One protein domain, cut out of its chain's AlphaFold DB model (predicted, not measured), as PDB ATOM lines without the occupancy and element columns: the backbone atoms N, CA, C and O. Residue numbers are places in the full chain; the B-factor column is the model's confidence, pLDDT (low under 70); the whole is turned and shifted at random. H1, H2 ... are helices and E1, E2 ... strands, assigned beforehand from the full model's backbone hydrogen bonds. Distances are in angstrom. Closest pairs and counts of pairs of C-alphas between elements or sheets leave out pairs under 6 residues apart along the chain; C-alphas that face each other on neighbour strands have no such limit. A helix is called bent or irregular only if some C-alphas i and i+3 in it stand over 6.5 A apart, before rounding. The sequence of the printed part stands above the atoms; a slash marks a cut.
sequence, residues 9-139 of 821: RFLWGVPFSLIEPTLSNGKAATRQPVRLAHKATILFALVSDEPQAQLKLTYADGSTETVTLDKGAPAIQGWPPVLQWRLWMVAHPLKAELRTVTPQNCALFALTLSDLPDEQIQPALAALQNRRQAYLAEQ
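This is residues 9 to 139 of the 821 residues of the protein "Carb-bd_dom_fam9 domain-containing protein" of bacterium HR16 (UniProt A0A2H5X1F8). Two strongly twisted sheets of four strands face each other as a sandwich, and the long helix H1 runs slantwise over the outside of one of them, the sheet E7 E8 E4 E10. The small hairpin E1 and E2 is on that same outside, next to E10 and the first half of H1. The printed part has 131 residues, with ten named strands, E1 to E10, followed by one named helix, H1; the sheets run E7 E8 E4 E10, E3 E9 E5 E6 and E1 E2, each antiparallel. The class is mixed, helices and strands. The whole is compact, with a radius of gyration of the C-alphas of 14.4 A and spans of 43 by 37 by 26 A.

One sheet holds E7, residues 72 to 77, E8, residues 86 to 93 and 23.0 A long, E4, residues 42 to 48 and 19.8 A long, and E10, residues 108 to 114. The other holds E3, residues 34 to 38, E9, residues 98 to 104, E5, residues 54 to 59, and E6, residues 64 to 68. E1, residues 9 to 11, begins at C-alpha 9 (-37.182, -27.271, -38.438), and E2 is residues 14 to 16. H1, residues 118 to 139, is 30.5 A long and ends at C-alpha 139 (-13.049, -40.100, -42.596); it is irregular, but only just, with C-alphas 120 and 123 6.7 A apart.

In the sheet E7 E8 E4 E10, N 75 and O 87 are 2.8 A apart in the hairpin E7 and E8, N 45 and O 90 are 2.9 A apart between E4 and E8, and N 44 and O 112 are 2.8 A apart between E4 and E10. In the other sheet, these pairs are within hydrogen-bond range: N 36 and O 99, 2.9 A apart, between E3 and E9, N 56 and O 102, 2.9 A apart, between E9 and E5, and N 57 and O 65, 2.7 A apart, in the hairpin E5 and E6. The parts of the two sheets that face each other are 10.1 A centre to centre, with strands at 28 degrees. H1 is on the sheet E7 E8 E4 E10 at a height over the sheet of 8.9 A, over E8, E4 and, only just with 3 C-alphas, E7; on the local plane it stands at 42 degrees to E8. Its closest C-alphas to E7 are those of Arg 132 and Ala 73, 4.6 A apart. In the hairpin E1 and E2, N 9 and O 16 are 2.9 A apart; the closest C-alphas of E2 and E10, Phe 16 and Thr 112, are 5.9 A apart. In H1, 16 of 18 O i to N i+4 pairs are within hydrogen-bond range.

The C-alphas farthest apart, of Asp 61 and Pro 80, are 45.4 A apart. The printed part has no cut. The link from E2 to E3, residues 17 to 33, is long. The mean pLDDT of the printed part is 82.1, and 24 residues are under 70, among them 16 to 28 and 78 to 84.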
ATOM      1  N   ARG A   9     -38.616 -27.484 -38.664       64.38
ATOM      2  CA  ARG A   9     -37.182 -27.271 -38.438       64.38
ATOM      3  C   ARG A   9     -36.507 -27.050 -39.783       64.38
ATOM      4  O   ARG A   9     -36.988 -27.547 -40.791       64.38
ATOM      5  N   PHE A  10     -35.391 -26.333 -39.793       67.88
ATOM      6  CA  PHE A  10     -34.599 -26.121 -41.000       67.88
ATOM      7  C   PHE A  10     -33.208 -26.718 -40.805       67.88
ATOM      8  O   PHE A  10     -32.534 -26.417 -39.821       67.88
ATOM      9  N   LEU A  11     -32.784 -27.570 -41.737       72.19
ATOM     10  CA  LEU A  11     -31.414 -28.071 -41.839       72.19
ATOM     11  C   LEU A  11     -30.916 -27.685 -43.224       72.19
ATOM     12  O   LEU A  11     -31.481 -28.113 -44.225       72.19
ATOM     13  N   TRP A  12     -29.893 -26.832 -43.271       77.19
ATOM     14  CA  TRP A  12     -29.298 -26.348 -44.526       77.19
ATOM     15  C   TRP A  12     -30.319 -25.726 -45.495       77.19
ATOM     16  O   TRP A  12     -30.250 -25.930 -46.700       77.19
ATOM     17  N   GLY A  13     -31.302 -24.994 -44.957       56.91
ATOM     18  CA  GLY A  13     -32.373 -24.370 -45.743       56.91
ATOM     19  C   GLY A  13     -33.517 -25.312 -46.136       56.91
ATOM     20  O   GLY A  13     -34.528 -24.838 -46.640       56.91
ATOM     21  N   VAL A  14     -33.413 -26.616 -45.852       70.19
ATOM     22  CA  VAL A  14     -34.489 -27.589 -46.088       70.19
ATOM     23  C   VAL A  14     -35.437 -27.600 -44.884       70.19
ATOM     24  O   VAL A  14     -34.998 -27.972 -43.788       70.19
ATOM     25  N   PRO A  15     -36.717 -27.212 -45.044       70.31
ATOM     26  CA  PRO A  15     -37.710 -27.385 -43.997       70.31
ATOM     27  C   PRO A  15     -38.014 -28.869 -43.831       70.31
ATOM     28  O   PRO A  15     -38.247 -29.563 -44.813       70.31
ATOM     29  N   PHE A  16     -38.067 -29.369 -42.608       67.56
ATOM     30  CA  PHE A  16     -38.563 -30.706 -42.323       67.56
ATOM     31  C   PHE A  16     -39.419 -30.689 -41.065       67.56
ATOM     32  O   PHE A  16     -39.201 -29.921 -40.124       67.56
ATOM     33  N   SER A  17     -40.400 -31.577 -41.053       60.50
ATOM     34  CA  SER A  17     -41.082 -32.008 -39.846       60.50
ATOM     35  C   SER A  17     -40.746 -33.474 -39.646       60.50
ATOM     36  O   SER A  17     -40.703 -34.247 -40.607       60.50
ATOM     37  N   LEU A  18     -40.463 -33.853 -38.403       62.53
ATOM     38  CA  LEU A  18     -40.397 -35.267 -38.048       62.53
ATOM     39  C   LEU A  18     -41.725 -35.910 -38.448       62.53
ATOM     40  O   LEU A  18     -42.765 -35.269 -38.282       62.53
ATOM     41  N   ILE A  19     -41.676 -37.129 -38.996       62.47
ATOM     42  CA  ILE A  19     -42.876 -37.844 -39.453       62.47
ATOM     43  C   ILE A  19     -43.963 -37.742 -38.385       62.47
ATOM     44  O   ILE A  19     -43.713 -38.041 -37.214       62.47
ATOM     45  N   GLU A  20     -45.152 -37.292 -38.798       56.06
ATOM     46  CA  GLU A  20     -46.265 -37.106 -37.875       56.06
ATOM     47  C   GLU A  20     -46.527 -38.412 -37.111       56.06
ATOM     48  O   GLU A  20     -46.633 -39.470 -37.737       56.06
ATOM     49  N   PRO A  21     -46.661 -38.371 -35.772       54.56
ATOM     50  CA  PRO A  21     -46.894 -39.565 -34.959       54.56
ATOM     51  C   PRO A  21     -48.084 -40.424 -35.425       54.56
ATOM     52  O   PRO A  21     -48.110 -41.634 -35.201       54.56
ATOM     53  N   THR A  22     -49.059 -39.817 -36.102       55.81
ATOM     54  CA  THR A  22     -50.228 -40.458 -36.725       55.81
ATOM     55  C   THR A  22     -49.869 -41.374 -37.902       55.81
ATOM     56  O   THR A  22     -50.574 -42.349 -38.146       55.81
ATOM     57  N   LEU A  23     -48.756 -41.121 -38.598       54.88
ATOM     58  CA  LEU A  23     -48.248 -41.913 -39.728       54.88
ATOM     59  C   LEU A  23     -47.267 -43.022 -39.297       54.88
ATOM     60  O   LEU A  23     -46.811 -43.808 -40.130       54.88
ATOM     61  N   SER A  24     -46.922 -43.094 -38.008       55.19
ATOM     62  CA  SER A  24     -45.847 -43.949 -37.478       55.19
ATOM     63  C   SER A  24     -46.201 -44.696 -36.181       55.19
ATOM     64  O   SER A  24     -45.300 -45.190 -35.494       55.19
ATOM     65  N   ASN A  25     -47.486 -44.802 -35.816       61.75
ATOM     66  CA  ASN A  25     -47.947 -45.384 -34.541       61.75
ATOM     67  C   ASN A  25     -47.266 -44.757 -33.303       61.75
ATOM     68  O   ASN A  25     -46.851 -45.462 -32.383       61.75
ATOM     69  N   GLY A  26     -47.106 -43.433 -33.284       58.00
ATOM     70  CA  GLY A  26     -46.517 -42.708 -32.156       58.00
ATOM     71  C   GLY A  26     -44.985 -42.643 -32.146       58.00
ATOM     72  O   GLY A  26     -44.409 -42.212 -31.150       58.00
ATOM     73  N   LYS A  27     -44.300 -43.078 -33.215       60.00
ATOM     74  CA  LYS A  27     -42.826 -43.144 -33.282       60.00
ATOM     75  C   LYS A  27     -42.220 -41.957 -34.037       60.00
ATOM     76  O   LYS A  27     -42.780 -41.472 -35.008       60.00
ATOM     77  N   ALA A  28     -41.015 -41.536 -33.658       66.88
ATOM     78  CA  ALA A  28     -40.303 -40.432 -34.322       66.88
ATOM     79  C   ALA A  28     -39.734 -40.777 -35.721       66.88
ATOM     80  O   ALA A  28     -39.149 -39.916 -36.374       66.88
ATOM     81  N   ALA A  29     -39.865 -42.033 -36.164       80.12
ATOM     82  CA  ALA A  29     -39.406 -42.534 -37.458       80.12
ATOM     83  C   ALA A  29     -40.238 -43.750 -37.898       80.12
ATOM     84  O   ALA A  29     -40.850 -44.424 -37.064       80.12
ATOM     85  N   THR A  30     -40.219 -44.074 -39.192       84.06
ATOM     86  CA  THR A  30     -40.891 -45.251 -39.763       84.06
ATOM     87  C   THR A  30     -39.939 -46.106 -40.598       84.06
ATOM     88  O   THR A  30     -39.021 -45.600 -41.237       84.06
ATOM     89  N   ARG A  31     -40.171 -47.421 -40.604       88.19
ATOM     90  CA  ARG A  31     -39.573 -48.369 -41.566       88.19
ATOM     91  C   ARG A  31     -40.594 -48.856 -42.602       88.19
ATOM     92  O   ARG A  31     -40.296 -49.740 -43.394       88.19
ATOM     93  N   GLN A  32     -41.816 -48.328 -42.550       88.44
ATOM     94  CA  GLN A  32     -42.910 -48.695 -43.445       88.44
ATOM     95  C   GLN A  32     -42.944 -47.769 -44.672       88.44
ATOM     96  O   GLN A  32     -42.449 -46.641 -44.587       88.44
ATOM     97  N   PRO A  33     -43.539 -48.204 -45.799       88.81
ATOM     98  CA  PRO A  33     -43.736 -47.347 -46.963       88.81
ATOM     99  C   PRO A  33     -44.565 -46.098 -46.632       88.81
ATOM    100  O   PRO A  33     -45.657 -46.203 -46.073       88.81
ATOM    101  N   VAL A  34     -44.078 -44.923 -47.032       86.50
ATOM    102  CA  VAL A  34     -44.798 -43.648 -46.917       86.50
ATOM    103  C   VAL A  34     -45.395 -43.297 -48.275       86.50
ATOM    104  O   VAL A  34     -44.666 -43.150 -49.258       86.50
ATOM    105  N   ARG A  35     -46.726 -43.186 -48.338       86.00
ATOM    106  CA  ARG A  35     -47.453 -42.806 -49.557       86.00
ATOM    107  C   ARG A  35     -47.509 -41.290 -49.693       86.00
ATOM    108  O   ARG A  35     -47.783 -40.594 -48.722       86.00
ATOM    109  N   LEU A  36     -47.272 -40.805 -50.904       81.25
ATOM    110  CA  LEU A  36     -47.208 -39.391 -51.254       81.25
ATOM    111  C   LEU A  36     -48.078 -39.150 -52.498       81.25
ATOM    112  O   LEU A  36     -48.206 -40.020 -53.362       81.25
ATOM    113  N   ALA A  37     -48.694 -37.976 -52.585       71.00
ATOM    114  CA  ALA A  37     -49.472 -37.542 -53.744       71.00
ATOM    115  C   ALA A  37     -49.158 -36.070 -54.027       71.00
ATOM    116  O   ALA A  37     -49.994 -35.184 -53.848       71.00
ATOM    117  N   HIS A  38     -47.898 -35.804 -54.372       68.25
ATOM    118  CA  HIS A  38     -47.424 -34.464 -54.694       68.25
ATOM    119  C   HIS A  38     -46.510 -34.497 -55.912       68.25
ATOM    120  O   HIS A  38     -45.647 -35.368 -56.038       68.25
ATOM    121  N   LYS A  39     -46.694 -33.514 -56.792       76.69
ATOM    122  CA  LYS A  39     -45.772 -33.246 -57.890       76.69
ATOM    123  C   LYS A  39     -44.620 -32.416 -57.331       76.69
ATOM    124  O   LYS A  39     -44.852 -31.351 -56.777       76.69
ATOM    125  N   ALA A  40     -43.403 -32.929 -57.447       84.94
ATOM    126  CA  ALA A  40     -42.195 -32.290 -56.945       84.94
ATOM    127  C   ALA A  40     -41.027 -32.605 -57.880       84.94
ATOM    128  O   ALA A  40     -41.037 -33.633 -58.559       84.94
ATOM    129  N   THR A  41     -40.035 -31.723 -57.910       87.69
ATOM    130  CA  THR A  41     -38.817 -31.888 -58.713       87.69
ATOM    131  C   THR A  41     -37.700 -32.544 -57.908       87.69
ATOM    132  O   THR A  41     -36.833 -33.200 -58.483       87.69
ATOM    133  N   ILE A  42     -37.735 -32.443 -56.575       90.31
ATOM    134  CA  ILE A  42     -36.723 -33.031 -55.699       90.31
ATOM    135  C   ILE A  42     -37.315 -33.580 -54.398       90.31
ATOM    136  O   ILE A  42     -38.297 -33.065 -53.855       90.31
ATOM    137  N   LEU A  43     -36.668 -34.625 -53.887       90.69
ATOM    138  CA  LEU A  43     -36.899 -35.201 -52.571       90.69
ATOM    139  C   LEU A  43     -35.700 -34.939 -51.654       90.69
ATOM    140  O   LEU A  43     -34.563 -35.216 -52.035       90.69
ATOM    141  N   PHE A  44     -35.976 -34.527 -50.419       90.75
ATOM    142  CA  PHE A  44     -35.050 -34.590 -49.291       90.75
ATOM    143  C   PHE A  44     -35.558 -35.593 -48.253       90.75
ATOM    144  O   PHE A  44     -36.735 -35.572 -47.885       90.75
ATOM    145  N   ALA A  45     -34.685 -36.470 -47.767       91.12
ATOM    146  CA  ALA A  45     -35.030 -37.501 -46.797       91.12
ATOM    147  C   ALA A  45     -34.007 -37.564 -45.661       91.12
ATOM    148  O   ALA A  45     -32.807 -37.643 -45.919       91.12
ATOM    149  N   LEU A  46     -34.485 -37.584 -44.415       91.50
ATOM    150  CA  LEU A  46     -33.655 -37.792 -43.229       91.50
ATOM    151  C   LEU A  46     -33.756 -39.259 -42.789       91.50
ATOM    152  O   LEU A  46     -34.843 -39.717 -42.438       91.50
ATOM    153  N   VAL A  47     -32.649 -39.998 -42.809       92.12
ATOM    154  CA  VAL A  47     -32.610 -41.468 -42.664       92.12
ATOM    155  C   VAL A  47     -31.524 -41.927 -41.685       92.12
ATOM    156  O   VAL A  47     -30.520 -41.242 -41.521       92.12
ATOM    157  N   SER A  48     -31.701 -43.066 -41.007       89.94
ATOM    158  CA  SER A  48     -30.672 -43.628 -40.110       89.94
ATOM    159  C   SER A  48     -29.432 -44.147 -40.849       89.94
ATOM    160  O   SER A  48     -29.522 -44.639 -41.972       89.94
ATOM    161  N   ASP A  49     -28.278 -44.052 -40.179       86.81
ATOM    162  CA  ASP A  49     -26.973 -44.578 -40.615       86.81
ATOM    163  C   ASP A  49     -26.838 -46.086 -40.320       86.81
ATOM    164  O   ASP A  49     -26.205 -46.489 -39.342       86.81
ATOM    165  N   GLU A  50     -27.503 -46.926 -41.115       87.44
ATOM    166  CA  GLU A  50     -27.449 -48.393 -41.009       87.44
ATOM    167  C   GLU A  50     -26.715 -49.028 -42.210       87.44
ATOM    168  O   GLU A  50     -26.770 -48.491 -43.323       87.44
ATOM    169  N   PRO A  51     -26.043 -50.187 -42.037       84.25
ATOM    170  CA  PRO A  51     -25.430 -50.902 -43.152       84.25
ATOM    171  C   PRO A  51     -26.448 -51.190 -44.263       84.25
ATOM    172  O   PRO A  51     -27.517 -51.735 -44.002       84.25
ATOM    173  N   GLN A  52     -26.096 -50.852 -45.509       87.69
ATOM    174  CA  GLN A  52     -26.950 -51.040 -46.695       87.69
ATOM    175  C   GLN A  52     -28.267 -50.235 -46.681       87.69
ATOM    176  O   GLN A  52     -29.217 -50.594 -47.380       87.69
ATOM    177  N   ALA A  53     -28.329 -49.148 -45.908       90.69
ATOM    178  CA  ALA A  53     -29.458 -48.227 -45.888       90.69
ATOM    179  C   ALA A  53     -29.764 -47.644 -47.281       90.69
ATOM    180  O   ALA A  53     -28.911 -47.024 -47.927       90.69
ATOM    181  N   GLN A  54     -31.013 -47.803 -47.724       94.31
ATOM    182  CA  GLN A  54     -31.491 -47.291 -49.006       94.31
ATOM    183  C   GLN A  54     -32.984 -46.928 -48.969       94.31
ATOM    184  O   GLN A  54     -33.746 -47.370 -48.112       94.31
ATOM    185  N   LEU A  55     -33.412 -46.109 -49.926       94.31
ATOM    186  CA  LEU A  55     -34.794 -45.711 -50.155       94.31
ATOM    187  C   LEU A  55     -35.231 -46.212 -51.527       94.31
ATOM    188  O   LEU A  55     -34.623 -45.863 -52.537       94.31
ATOM    189  N   LYS A  56     -36.313 -46.988 -51.575       95.12
ATOM    190  CA  LYS A  56     -36.974 -47.354 -52.828       95.12
ATOM    191  C   LYS A  56     -38.090 -46.358 -53.128       95.12
ATOM    192  O   LYS A  56     -39.088 -46.293 -52.409       95.12
ATOM    193  N   LEU A  57     -37.921 -45.601 -54.200       94.12
ATOM    194  CA  LEU A  57     -38.892 -44.670 -54.758       94.12
ATOM    195  C   LEU A  57     -39.786 -45.410 -55.752       94.12
ATOM    196  O   LEU A  57     -39.294 -46.204 -56.549       94.12
ATOM    197  N   THR A  58     -41.094 -45.177 -55.699       93.62
ATOM    198  CA  THR A  58     -42.072 -45.687 -56.675       93.62
ATOM    199  C   THR A  58     -42.839 -44.512 -57.260       93.62
ATOM    200  O   THR A  58     -43.384 -43.707 -56.501       93.62
ATOM    201  N   TYR A  59     -42.873 -44.409 -58.585       92.06
ATOM    202  CA  TYR A  59     -43.471 -43.293 -59.319       92.06
ATOM    203  C   TYR A  59     -44.883 -43.618 -59.821       92.06
ATOM    204  O   TYR A  59     -45.340 -44.761 -59.772       92.06
ATOM    205  N   ALA A  60     -45.605 -42.594 -60.281       89.56
ATOM    206  CA  ALA A  60     -46.980 -42.713 -60.766       89.56
ATOM    207  C   ALA A  60     -47.135 -43.611 -62.004       89.56
ATOM    208  O   ALA A  60     -48.205 -44.183 -62.193       89.56
ATOM    209  N   ASP A  61     -46.081 -43.762 -62.804       88.81
ATOM    210  CA  ASP A  61     -46.023 -44.652 -63.969       88.81
ATOM    211  C   ASP A  61     -45.694 -46.117 -63.610       88.81
ATOM    212  O   ASP A  61     -45.597 -46.967 -64.493       88.81
ATOM    213  N   GLY A  62     -45.518 -46.424 -62.319       86.94
ATOM    214  CA  GLY A  62     -45.152 -47.751 -61.820       86.94
ATOM    215  C   GLY A  62     -43.649 -48.048 -61.838       86.94
ATOM    216  O   GLY A  62     -43.237 -49.091 -61.326       86.94
ATOM    217  N   SER A  63     -42.816 -47.146 -62.369       93.25
ATOM    218  CA  SER A  63     -41.361 -47.288 -62.325       93.25
ATOM    219  C   SER A  63     -40.824 -47.124 -60.898       93.25
ATOM    220  O   SER A  63     -41.449 -46.502 -60.030       93.25
ATOM    221  N   THR A  64     -39.648 -47.701 -60.631       93.56
ATOM    222  CA  THR A  64     -39.003 -47.618 -59.314       93.56
ATOM    223  C   THR A  64     -37.533 -47.252 -59.416       93.56
ATOM    224  O   THR A  64     -36.848 -47.703 -60.331       93.56
ATOM    225  N   GLU A  65     -37.033 -46.505 -58.435       94.25
ATOM    226  CA  GLU A  65     -35.623 -46.129 -58.310       94.25
ATOM    227  C   GLU A  65     -35.122 -46.385 -56.886       94.25
ATOM    228  O   GLU A  65     -35.859 -46.188 -55.922       94.25
ATOM    229  N   THR A  66     -33.864 -46.802 -56.745       93.69
ATOM    230  CA  THR A  66     -33.211 -46.969 -55.442       93.69
ATOM    231  C   THR A  66     -32.229 -45.827 -55.204       93.69
ATOM    232  O   THR A  66     -31.392 -45.526 -56.055       93.69
ATOM    233  N   VAL A  67     -32.312 -45.211 -54.029       92.44
ATOM    234  CA  VAL A  67     -31.426 -44.135 -53.577       92.44
ATOM    235  C   VAL A  67     -30.695 -44.607 -52.329       92.44
ATOM    236  O   VAL A  67     -31.342 -45.002 -51.364       92.44
ATOM    237  N   THR A  68     -29.364 -44.577 -52.321       90.44
ATOM    238  CA  THR A  68     -28.579 -44.993 -51.147       90.44
ATOM    239  C   THR A  68     -28.011 -43.787 -50.397       90.44
ATOM    240  O   THR A  68     -28.073 -42.650 -50.878       90.44
ATOM    241  N   LEU A  69     -27.465 -44.020 -49.198       85.00
ATOM    242  CA  LEU A  69     -26.811 -42.966 -48.408       85.00
ATOM    243  C   LEU A  69     -25.560 -42.397 -49.083       85.00
ATOM    244  O   LEU A  69     -25.120 -41.310 -48.718       85.00
ATOM    245  N   ASP A  70     -25.014 -43.085 -50.091       82.50
ATOM    246  CA  ASP A  70     -23.902 -42.586 -50.897       82.50
ATOM    247  C   ASP A  70     -24.201 -41.236 -51.555       82.50
ATOM    248  O   ASP A  70     -23.266 -40.529 -51.890       82.50
ATOM    249  N   LYS A  71     -25.467 -40.841 -51.719       75.50
ATOM    250  CA  LYS A  71     -25.867 -39.522 -52.238       75.50
ATOM    251  C   LYS A  71     -26.149 -38.485 -51.145       75.50
ATOM    252  O   LYS A  71     -26.487 -37.349 -51.467       75.50
ATOM    253  N   GLY A  72     -26.025 -38.851 -49.871       87.81
ATOM    254  CA  GLY A  72     -26.360 -38.006 -48.728       87.81
ATOM    255  C   GLY A  72     -25.163 -37.436 -47.965       87.81
ATOM    256  O   GLY A  72     -24.003 -37.643 -48.318       87.81
ATOM    257  N   ALA A  73     -25.468 -36.726 -46.881       90.62
ATOM    258  CA  ALA A  73     -24.501 -36.225 -45.908       90.62
ATOM    259  C   ALA A  73     -25.024 -36.396 -44.468       90.62
ATOM    260  O   ALA A  73     -26.234 -36.278 -44.249       90.62
ATOM    261  N   PRO A  74     -24.153 -36.612 -43.464       89.12
ATOM    262  CA  PRO A  74     -24.573 -36.664 -42.066       89.12
ATOM    263  C   PRO A  74     -25.089 -35.293 -41.614       89.12
ATOM    264  O   PRO A  74     -24.350 -34.302 -41.600       89.12
ATOM    265  N   ALA A  75     -26.364 -35.255 -41.237       86.44
ATOM    266  CA  ALA A  75     -27.094 -34.039 -40.900       86.44
ATOM    267  C   ALA A  75     -27.292 -33.861 -39.394       86.44
ATOM    268  O   ALA A  75     -27.215 -32.742 -38.892       86.44
ATOM    269  N   ILE A  76     -27.508 -34.960 -38.666       83.69
ATOM    270  CA  ILE A  76     -27.634 -34.960 -37.203       83.69
ATOM    271  C   ILE A  76     -26.729 -36.050 -36.635       83.69
ATOM    272  O   ILE A  76     -26.698 -37.166 -37.150       83.69
ATOM    273  N   GLN A  77     -26.013 -35.734 -35.559       77.25
ATOM    274  CA  GLN A  77     -25.123 -36.656 -34.861       77.25
ATOM    275  C   GLN A  77     -25.397 -36.607 -33.356       77.25
ATOM    276  O   GLN A  77     -25.622 -35.531 -32.800       77.25
ATOM    277  N   GLY A  78     -25.391 -37.770 -32.700       68.75
ATOM    278  CA  GLY A  78     -25.565 -37.866 -31.251       68.75
ATOM    279  C   GLY A  78     -24.427 -37.202 -30.465       68.75
ATOM    280  O   GLY A  78     -23.257 -37.322 -30.826       68.75
ATOM    281  N   TRP A  79     -24.771 -36.522 -29.365       50.34
ATOM    282  CA  TRP A  79     -23.818 -35.949 -28.405       50.34
ATOM    283  C   TRP A  79     -24.104 -36.474 -26.985       50.34
ATOM    284  O   TRP A  79     -25.276 -36.493 -26.597       50.34
ATOM    285  N   PRO A  80     -23.091 -36.870 -26.185       47.78
ATOM    286  CA  PRO A  80     -21.650 -36.808 -26.460       47.78
ATOM    287  C   PRO A  80     -21.191 -37.824 -27.525       47.78
ATOM    288  O   PRO A  80     -21.919 -38.783 -27.777       47.78
ATOM    289  N   PRO A  81     -19.991 -37.663 -28.126       51.69
ATOM    290  CA  PRO A  81     -19.502 -38.475 -29.257       51.69
ATOM    291  C   PRO A  81     -19.481 -39.999 -29.042       51.69
ATOM    292  O   PRO A  81     -19.326 -40.754 -29.997       51.69
ATOM    293  N   VAL A  82     -19.639 -40.461 -27.799       50.94
ATOM    294  CA  VAL A  82     -19.767 -41.884 -27.442       50.94
ATOM    295  C   VAL A  82     -21.088 -42.490 -27.941       50.94
ATOM    296  O   VAL A  82     -21.195 -43.703 -28.103       50.94
ATOM    297  N   LEU A  83     -22.099 -41.655 -28.203       54.81
ATOM    298  CA  LEU A  83     -23.372 -42.048 -28.797       54.81
ATOM    299  C   LEU A  83     -23.193 -42.119 -30.321       54.81
ATOM    300  O   LEU A  83     -23.445 -41.156 -31.035       54.81
ATOM    301  N   GLN A  84     -22.729 -43.268 -30.812       64.56
ATOM    302  CA  GLN A  84     -22.310 -43.546 -32.199       64.56
ATOM    303  C   GLN A  84     -23.401 -43.409 -33.295       64.56
ATOM    304  O   GLN A  84     -23.192 -43.867 -34.415       64.56
ATOM    305  N   TRP A  85     -24.565 -42.805 -33.032       77.94
ATOM    306  CA  TRP A  85     -25.660 -42.732 -34.010       77.94
ATOM    307  C   TRP A  85     -25.653 -41.429 -34.824       77.94
ATOM    308  O   TRP A  85     -25.305 -40.350 -34.329       77.94
ATOM    309  N   ARG A  86     -26.073 -41.537 -36.089       85.75
ATOM    310  CA  ARG A  86     -26.176 -40.438 -37.056       85.75
ATOM    311  C   ARG A  86     -27.457 -40.555 -37.878       85.75
ATOM    312  O   ARG A  86     -27.942 -41.660 -38.125       85.75
ATOM    313  N   LEU A  87     -27.974 -39.410 -38.316       89.25
ATOM    314  CA  LEU A  87     -29.008 -39.309 -39.341       89.25
ATOM    315  C   LEU A  87     -28.440 -38.606 -40.571       89.25
ATOM    316  O   LEU A  87     -27.822 -37.543 -40.463       89.25
ATOM    317  N   TRP A  88     -28.675 -39.194 -41.733       91.62
ATOM    318  CA  TRP A  88     -28.229 -38.720 -43.031       91.62
ATOM    319  C   TRP A  88     -29.345 -37.966 -43.731       91.62
ATOM    320  O   TRP A  88     -30.474 -38.441 -43.775       91.62
ATOM    321  N   MET A  89     -29.024 -36.809 -44.298       91.50
ATOM    322  CA  MET A  89     -29.886 -36.132 -45.257       91.50
ATOM    323  C   MET A  89     -29.497 -36.592 -46.658       91.50
ATOM    324  O   MET A  89     -28.338 -36.466 -47.052       91.50
ATOM    325  N   VAL A  90     -30.463 -37.103 -47.407       92.75
ATOM    326  CA  VAL A  90     -30.318 -37.507 -48.806       92.75
ATOM    327  C   VAL A  90     -31.148 -36.560 -49.655       92.75
ATOM    328  O   VAL A  90     -32.330 -36.386 -49.376       92.75
ATOM    329  N   ALA A  91     -30.543 -35.969 -50.684       91.38
ATOM    330  CA  ALA A  91     -31.245 -35.193 -51.700       91.38
ATOM    331  C   ALA A  91     -31.227 -35.960 -53.023       91.38
ATOM    332  O   ALA A  91     -30.168 -36.421 -53.455       91.38
ATOM    333  N   HIS A  92     -32.384 -36.119 -53.663       92.81
ATOM    334  CA  HIS A  92     -32.495 -36.878 -54.908       92.81
ATOM    335  C   HIS A  92     -33.518 -36.247 -55.865       92.81
ATOM    336  O   HIS A  92     -34.690 -36.121 -55.491       92.81
ATOM    337  N   PRO A  93     -33.109 -35.852 -57.087       91.69
ATOM    338  CA  PRO A  93     -34.023 -35.363 -58.117       91.69
ATOM    339  C   PRO A  93     -35.064 -36.416 -58.505       91.69
ATOM    340  O   PRO A  93     -34.752 -37.599 -58.644       91.69
ATOM    341  N   LEU A  94     -36.307 -35.992 -58.707       90.12
ATOM    342  CA  LEU A  94     -37.412 -36.875 -59.064       90.12
ATOM    343  C   LEU A  94     -37.626 -36.879 -60.580       90.12
ATOM    344  O   LEU A  94     -37.722 -35.833 -61.212       90.12
ATOM    345  N   LYS A  95     -37.720 -38.079 -61.164       87.19
ATOM    346  CA  LYS A  95     -37.913 -38.274 -62.614       87.19
ATOM    347  C   LYS A  95     -39.373 -38.132 -63.051       87.19
ATOM    348  O   LYS A  95     -39.643 -37.854 -64.214       87.19
ATOM    349  N   ALA A  96     -40.303 -38.347 -62.123       86.12
ATOM    350  CA  ALA A  96     -41.745 -38.293 -62.329       86.12
ATOM    351  C   ALA A  96     -42.462 -38.015 -60.994       86.12
ATOM    352  O   ALA A  96     -41.824 -37.886 -59.945       86.12
ATOM    353  N   GLU A  97     -43.795 -37.950 -61.015       89.50
ATOM    354  CA  GLU A  97     -44.608 -37.803 -59.803       89.50
ATOM    355  C   GLU A  97     -44.387 -38.997 -58.855       89.50
ATOM    356  O   GLU A  97     -44.632 -40.152 -59.212       89.50
ATOM    357  N   LEU A  98     -43.905 -38.720 -57.642       89.06
ATOM    358  CA  LEU A  98     -43.548 -39.730 -56.650       89.06
ATOM    359  C   LEU A  98     -44.790 -40.207 -55.884       89.06
ATOM    360  O   LEU A  98     -45.511 -39.406 -55.293       89.06
ATOM    361  N   ARG A  99     -45.019 -41.526 -55.851       90.25
ATOM    362  CA  ARG A  99     -46.158 -42.155 -55.158       90.25
ATOM    363  C   ARG A  99     -45.794 -42.744 -53.812       90.25
ATOM    364  O   ARG A  99     -46.619 -42.761 -52.899       90.25
ATOM    365  N   THR A 100     -44.610 -43.327 -53.677       91.44
ATOM    366  CA  THR A 100     -44.226 -44.008 -52.436       91.44
ATOM    367  C   THR A 100     -42.723 -43.952 -52.219       91.44
ATOM    368  O   THR A 100     -41.952 -44.189 -53.147       91.44
ATOM    369  N   VAL A 101     -42.321 -43.689 -50.975       92.19
ATOM    370  CA  VAL A 101     -40.949 -43.867 -50.488       92.19
ATOM    371  C   VAL A 101     -40.943 -45.037 -49.517       92.19
ATOM    372  O   VAL A 101     -41.632 -45.005 -48.501       92.19
ATOM    373  N   THR A 102     -40.178 -46.080 -49.825       94.38
ATOM    374  CA  THR A 102     -40.043 -47.270 -48.977       94.38
ATOM    375  C   THR A 102     -38.635 -47.333 -48.390       94.38
ATOM    376  O   THR A 102     -37.689 -47.571 -49.146       94.38
ATOM    377  N   PRO A 103     -38.468 -47.136 -47.071       93.56
ATOM    378  CA  PRO A 103     -37.190 -47.346 -46.398       93.56
ATOM    379  C   PRO A 103     -36.789 -48.822 -46.444       93.56
ATOM    380  O   PRO A 103     -37.617 -49.702 -46.210       93.56
ATOM    381  N   GLN A 104     -35.525 -49.106 -46.742       93.94
ATOM    382  CA  GLN A 104     -34.965 -50.455 -46.781       93.94
ATOM    383  C   GLN A 104     -33.653 -50.456 -45.995       93.94
ATOM    384  O   GLN A 104     -32.758 -49.665 -46.283       93.94
ATOM    385  N   ASN A 105     -33.557 -51.319 -44.980       92.19
ATOM    386  CA  ASN A 105     -32.422 -51.369 -44.045       92.19
ATOM    387  C   ASN A 105     -32.103 -50.016 -43.382       92.19
ATOM    388  O   ASN A 105     -30.964 -49.743 -43.036       92.19
ATOM    389  N   CYS A 106     -33.109 -49.155 -43.218       91.94
ATOM    390  CA  CYS A 106     -33.003 -47.885 -42.511       91.94
ATOM    391  C   CYS A 106     -34.361 -47.476 -41.930       91.94
ATOM    392  O   CYS A 106     -35.408 -48.021 -42.291       91.94
ATOM    393  N   ALA A 107     -34.339 -46.511 -41.021       90.25
ATOM    394  CA  ALA A 107     -35.501 -45.795 -40.528       90.25
ATOM    395  C   ALA A 107     -35.535 -44.398 -41.153       90.25
ATOM    396  O   ALA A 107     -34.529 -43.692 -41.181       90.25
ATOM    397  N   LEU A 108     -36.706 -44.001 -41.634       89.31
ATOM    398  CA  LEU A 108     -36.974 -42.690 -42.204       89.31
ATOM    399  C   LEU A 108     -37.575 -41.782 -41.128       89.31
ATOM    400  O   LEU A 108     -38.587 -42.132 -40.524       89.31
ATOM    401  N   PHE A 109     -36.949 -40.635 -40.889       86.88
ATOM    402  CA  PHE A 109     -37.298 -39.671 -39.840       86.88
ATOM    403  C   PHE A 109     -38.056 -38.461 -40.378       86.88
ATOM    404  O   PHE A 109     -38.881 -37.894 -39.663       86.88
ATOM    405  N   ALA A 110     -37.779 -38.056 -41.618       85.88
ATOM    406  CA  ALA A 110     -38.462 -36.948 -42.274       85.88
ATOM    407  C   ALA A 110     -38.391 -37.072 -43.801       85.88
ATOM    408  O   ALA A 110     -37.428 -37.626 -44.339       85.88
ATOM    409  N   LEU A 111     -39.399 -36.519 -44.475       87.62
ATOM    410  CA  LEU A 111     -39.462 -36.363 -45.924       87.62
ATOM    411  C   LEU A 111     -39.897 -34.936 -46.250       87.62
ATOM    412  O   LEU A 111     -40.894 -34.460 -45.708       87.62
ATOM    413  N   THR A 112     -39.192 -34.306 -47.180       87.50
ATOM    414  CA  THR A 112     -39.538 -32.992 -47.718       87.50
ATOM    415  C   THR A 112     -39.519 -33.071 -49.232       87.50
ATOM    416  O   THR A 112     -38.520 -33.462 -49.832       87.50
ATOM    417  N   LEU A 113     -40.634 -32.702 -49.850       86.62
ATOM    418  CA  LEU A 113     -40.751 -32.559 -51.295       86.62
ATOM    419  C   LEU A 113     -40.693 -31.075 -51.648       86.62
ATOM    420  O   LEU A 113     -41.262 -30.257 -50.928       86.62
ATOM    421  N   SER A 114     -40.013 -30.738 -52.739       83.81
ATOM    422  CA  SER A 114     -39.947 -29.367 -53.246       83.81
ATOM    423  C   SER A 114     -40.112 -29.354 -54.761       83.81
ATOM    424  O   SER A 114     -39.589 -30.224 -55.460       83.81
ATOM    425  N   ASP A 115     -40.853 -28.370 -55.250       86.25
ATOM    426  CA  ASP A 115     -41.019 -27.996 -56.655       86.25
ATOM    427  C   ASP A 115     -40.466 -26.589 -56.942       86.25
ATOM    428  O   ASP A 115     -40.716 -26.027 -58.009       86.25
ATOM    429  N   LEU A 116     -39.708 -26.019 -55.995       85.00
ATOM    430  CA  LEU A 116     -39.095 -24.702 -56.147       85.00
ATOM    431  C   LEU A 116     -38.156 -24.656 -57.370       85.00
ATOM    432  O   LEU A 116     -37.571 -25.679 -57.740       85.00
ATOM    433  N   PRO A 117     -37.959 -23.472 -57.980       85.44
ATOM    434  CA  PRO A 117     -36.976 -23.297 -59.046       85.44
ATOM    435  C   PRO A 117     -35.564 -23.671 -58.586       85.44
ATOM    436  O   PRO A 117     -35.208 -23.440 -57.427       85.44
ATOM    437  N   ASP A 118     -34.737 -24.163 -59.513       83.19
ATOM    438  CA  ASP A 118     -33.373 -24.620 -59.224       83.19
ATOM    439  C   ASP A 118     -32.564 -23.581 -58.437       83.19
ATOM    440  O   ASP A 118     -31.935 -23.939 -57.447       83.19
ATOM    441  N   GLU A 119     -32.647 -22.295 -58.797       85.44
ATOM    442  CA  GLU A 119     -31.943 -21.189 -58.125       85.44
ATOM    443  C   GLU A 119     -32.203 -21.119 -56.609       85.44
ATOM    444  O   GLU A 119     -31.309 -20.753 -55.847       85.44
ATOM    445  N   GLN A 120     -33.397 -21.511 -56.150       81.88
ATOM    446  CA  GLN A 120     -33.750 -21.525 -54.726       81.88
ATOM    447  C   GLN A 120     -33.322 -22.819 -54.021       81.88
ATOM    448  O   GLN A 120     -33.120 -22.824 -52.807       81.88
ATOM    449  N   ILE A 121     -33.161 -23.915 -54.767       83.56
ATOM    450  CA  ILE A 121     -32.739 -25.225 -54.249       83.56
ATOM    451  C   ILE A 121     -31.206 -25.339 -54.206       83.56
ATOM    452  O   ILE A 121     -30.663 -25.990 -53.306       83.56
ATOM    453  N   GLN A 122     -30.498 -24.682 -55.134       85.62
ATOM    454  CA  GLN A 122     -29.037 -24.737 -55.257       85.62
ATOM    455  C   GLN A 122     -28.292 -24.492 -53.930       85.62
ATOM    456  O   GLN A 122     -27.396 -25.281 -53.622       85.62
ATOM    457  N   PRO A 123     -28.646 -23.496 -53.086       86.31
ATOM    458  CA  PRO A 123     -27.956 -23.286 -51.811       86.31
ATOM    459  C   PRO A 123     -28.025 -24.494 -50.863       86.31
ATOM    460  O   PRO A 123     -27.037 -24.817 -50.202       86.31
ATOM    461  N   ALA A 124     -29.165 -25.193 -50.816       82.81
ATOM    462  CA  ALA A 124     -29.350 -26.372 -49.968       82.81
ATOM    463  C   ALA A 124     -28.552 -27.580 -50.487       82.81
ATOM    464  O   ALA A 124     -27.925 -28.298 -49.704       82.81
ATOM    465  N   LEU A 125     -28.524 -27.778 -51.810       87.31
ATOM    466  CA  LEU A 125     -27.715 -28.823 -52.443       87.31
ATOM    467  C   LEU A 125     -26.220 -28.573 -52.261       87.31
ATOM    468  O   LEU A 125     -25.492 -29.495 -51.894       87.31
ATOM    469  N   ALA A 126     -25.775 -27.326 -52.429       86.94
ATOM    470  CA  ALA A 126     -24.393 -26.929 -52.186       86.94
ATOM    471  C   ALA A 126     -23.991 -27.164 -50.720       86.94
ATOM    472  O   ALA A 126     -22.927 -27.718 -50.455       86.94
ATOM    473  N   ALA A 127     -24.851 -26.822 -49.757       85.19
ATOM    474  CA  ALA A 127     -24.594 -27.075 -48.340       85.19
ATOM    475  C   ALA A 127     -24.501 -28.577 -48.007       85.19
ATOM    476  O   ALA A 127     -23.590 -28.991 -47.283       85.19
ATOM    477  N   LEU A 128     -25.389 -29.406 -48.571       86.56
ATOM    478  CA  LEU A 128     -25.342 -30.864 -48.418       86.56
ATOM    479  C   LEU A 128     -24.064 -31.446 -49.034       86.56
ATOM    480  O   LEU A 128     -23.385 -32.257 -48.399       86.56
ATOM    481  N   GLN A 129     -23.698 -31.002 -50.238       88.12
ATOM    482  CA  GLN A 129     -22.466 -31.413 -50.905       88.12
ATOM    483  C   GLN A 129     -21.230 -31.005 -50.093       88.12
ATOM    484  O   GLN A 129     -20.364 -31.845 -49.858       88.12
ATOM    485  N   ASN A 130     -21.177 -29.773 -49.582       86.75
ATOM    486  CA  ASN A 130     -20.093 -29.298 -48.721       86.75
ATOM    487  C   ASN A 130     -19.982 -30.134 -47.439       86.75
ATOM    488  O   ASN A 130     -18.883 -30.545 -47.067       86.75
ATOM    489  N   ARG A 131     -21.106 -30.460 -46.785       87.44
ATOM    490  CA  ARG A 131     -21.094 -31.322 -45.595       87.44
ATOM    491  C   ARG A 131     -20.617 -32.735 -45.914       87.44
ATOM    492  O   ARG A 131     -19.871 -33.310 -45.123       87.44
ATOM    493  N   ARG A 132     -21.026 -33.292 -47.055       88.44
ATOM    494  CA  ARG A 132     -20.548 -34.598 -47.516       88.44
ATOM    495  C   ARG A 132     -19.040 -34.579 -47.739       88.44
ATOM    496  O   ARG A 132     -18.363 -35.476 -47.249       88.44
ATOM    497  N   GLN A 133     -18.520 -33.576 -48.446       88.81
ATOM    498  CA  GLN A 133     -17.080 -33.448 -48.684       88.81
ATOM    499  C   GLN A 133     -16.309 -33.313 -47.367       88.81
ATOM    500  O   GLN A 133     -15.340 -34.038 -47.159       88.81
ATOM    501  N   ALA A 134     -16.797 -32.491 -46.430       84.44
ATOM    502  CA  ALA A 134     -16.217 -32.380 -45.094       84.44
ATOM    503  C   ALA A 134     -16.205 -33.728 -44.351       84.44
ATOM    504  O   ALA A 134     -15.181 -34.119 -43.801       84.44
ATOM    505  N   TYR A 135     -17.306 -34.486 -44.388       85.25
ATOM    506  CA  TYR A 135     -17.367 -35.814 -43.773       85.25
ATOM    507  C   TYR A 135     -16.394 -36.810 -44.422       85.25
ATOM    508  O   TYR A 135     -15.707 -37.547 -43.719       85.25
ATOM    509  N   LEU A 136     -16.302 -36.839 -45.754       87.25
ATOM    510  CA  LEU A 136     -15.357 -37.714 -46.455       87.25
ATOM    511  C   LEU A 136     -13.903 -37.365 -46.102       87.25
ATOM    512  O   LEU A 136     -13.114 -38.275 -45.839       87.25
ATOM    513  N   ALA A 137     -13.575 -36.073 -46.015       84.38
ATOM    514  CA  ALA A 137     -12.269 -35.600 -45.570       84.38
ATOM    515  C   ALA A 137     -11.977 -36.000 -44.110       84.38
ATOM    516  O   ALA A 137     -10.897 -36.519 -43.820       84.38
ATOM    517  N   GLU A 138     -12.949 -35.855 -43.200       81.69
ATOM    518  CA  GLU A 138     -12.847 -36.320 -41.807       81.69
ATOM    519  C   GLU A 138     -12.560 -37.834 -41.738       81.69
ATOM    520  O   GLU A 138     -11.682 -38.268 -40.990       81.69
ATOM    521  N   GLN A 139     -13.254 -38.647 -42.545       84.06
ATOM    522  CA  GLN A 139     -13.049 -40.100 -42.596       84.06
ATOM    523  C   GLN A 139     -11.680 -40.487 -43.168       84.06
ATOM    524  O   GLN A 139     -11.021 -41.391 -42.649       84.06
TER     525      GLN A 139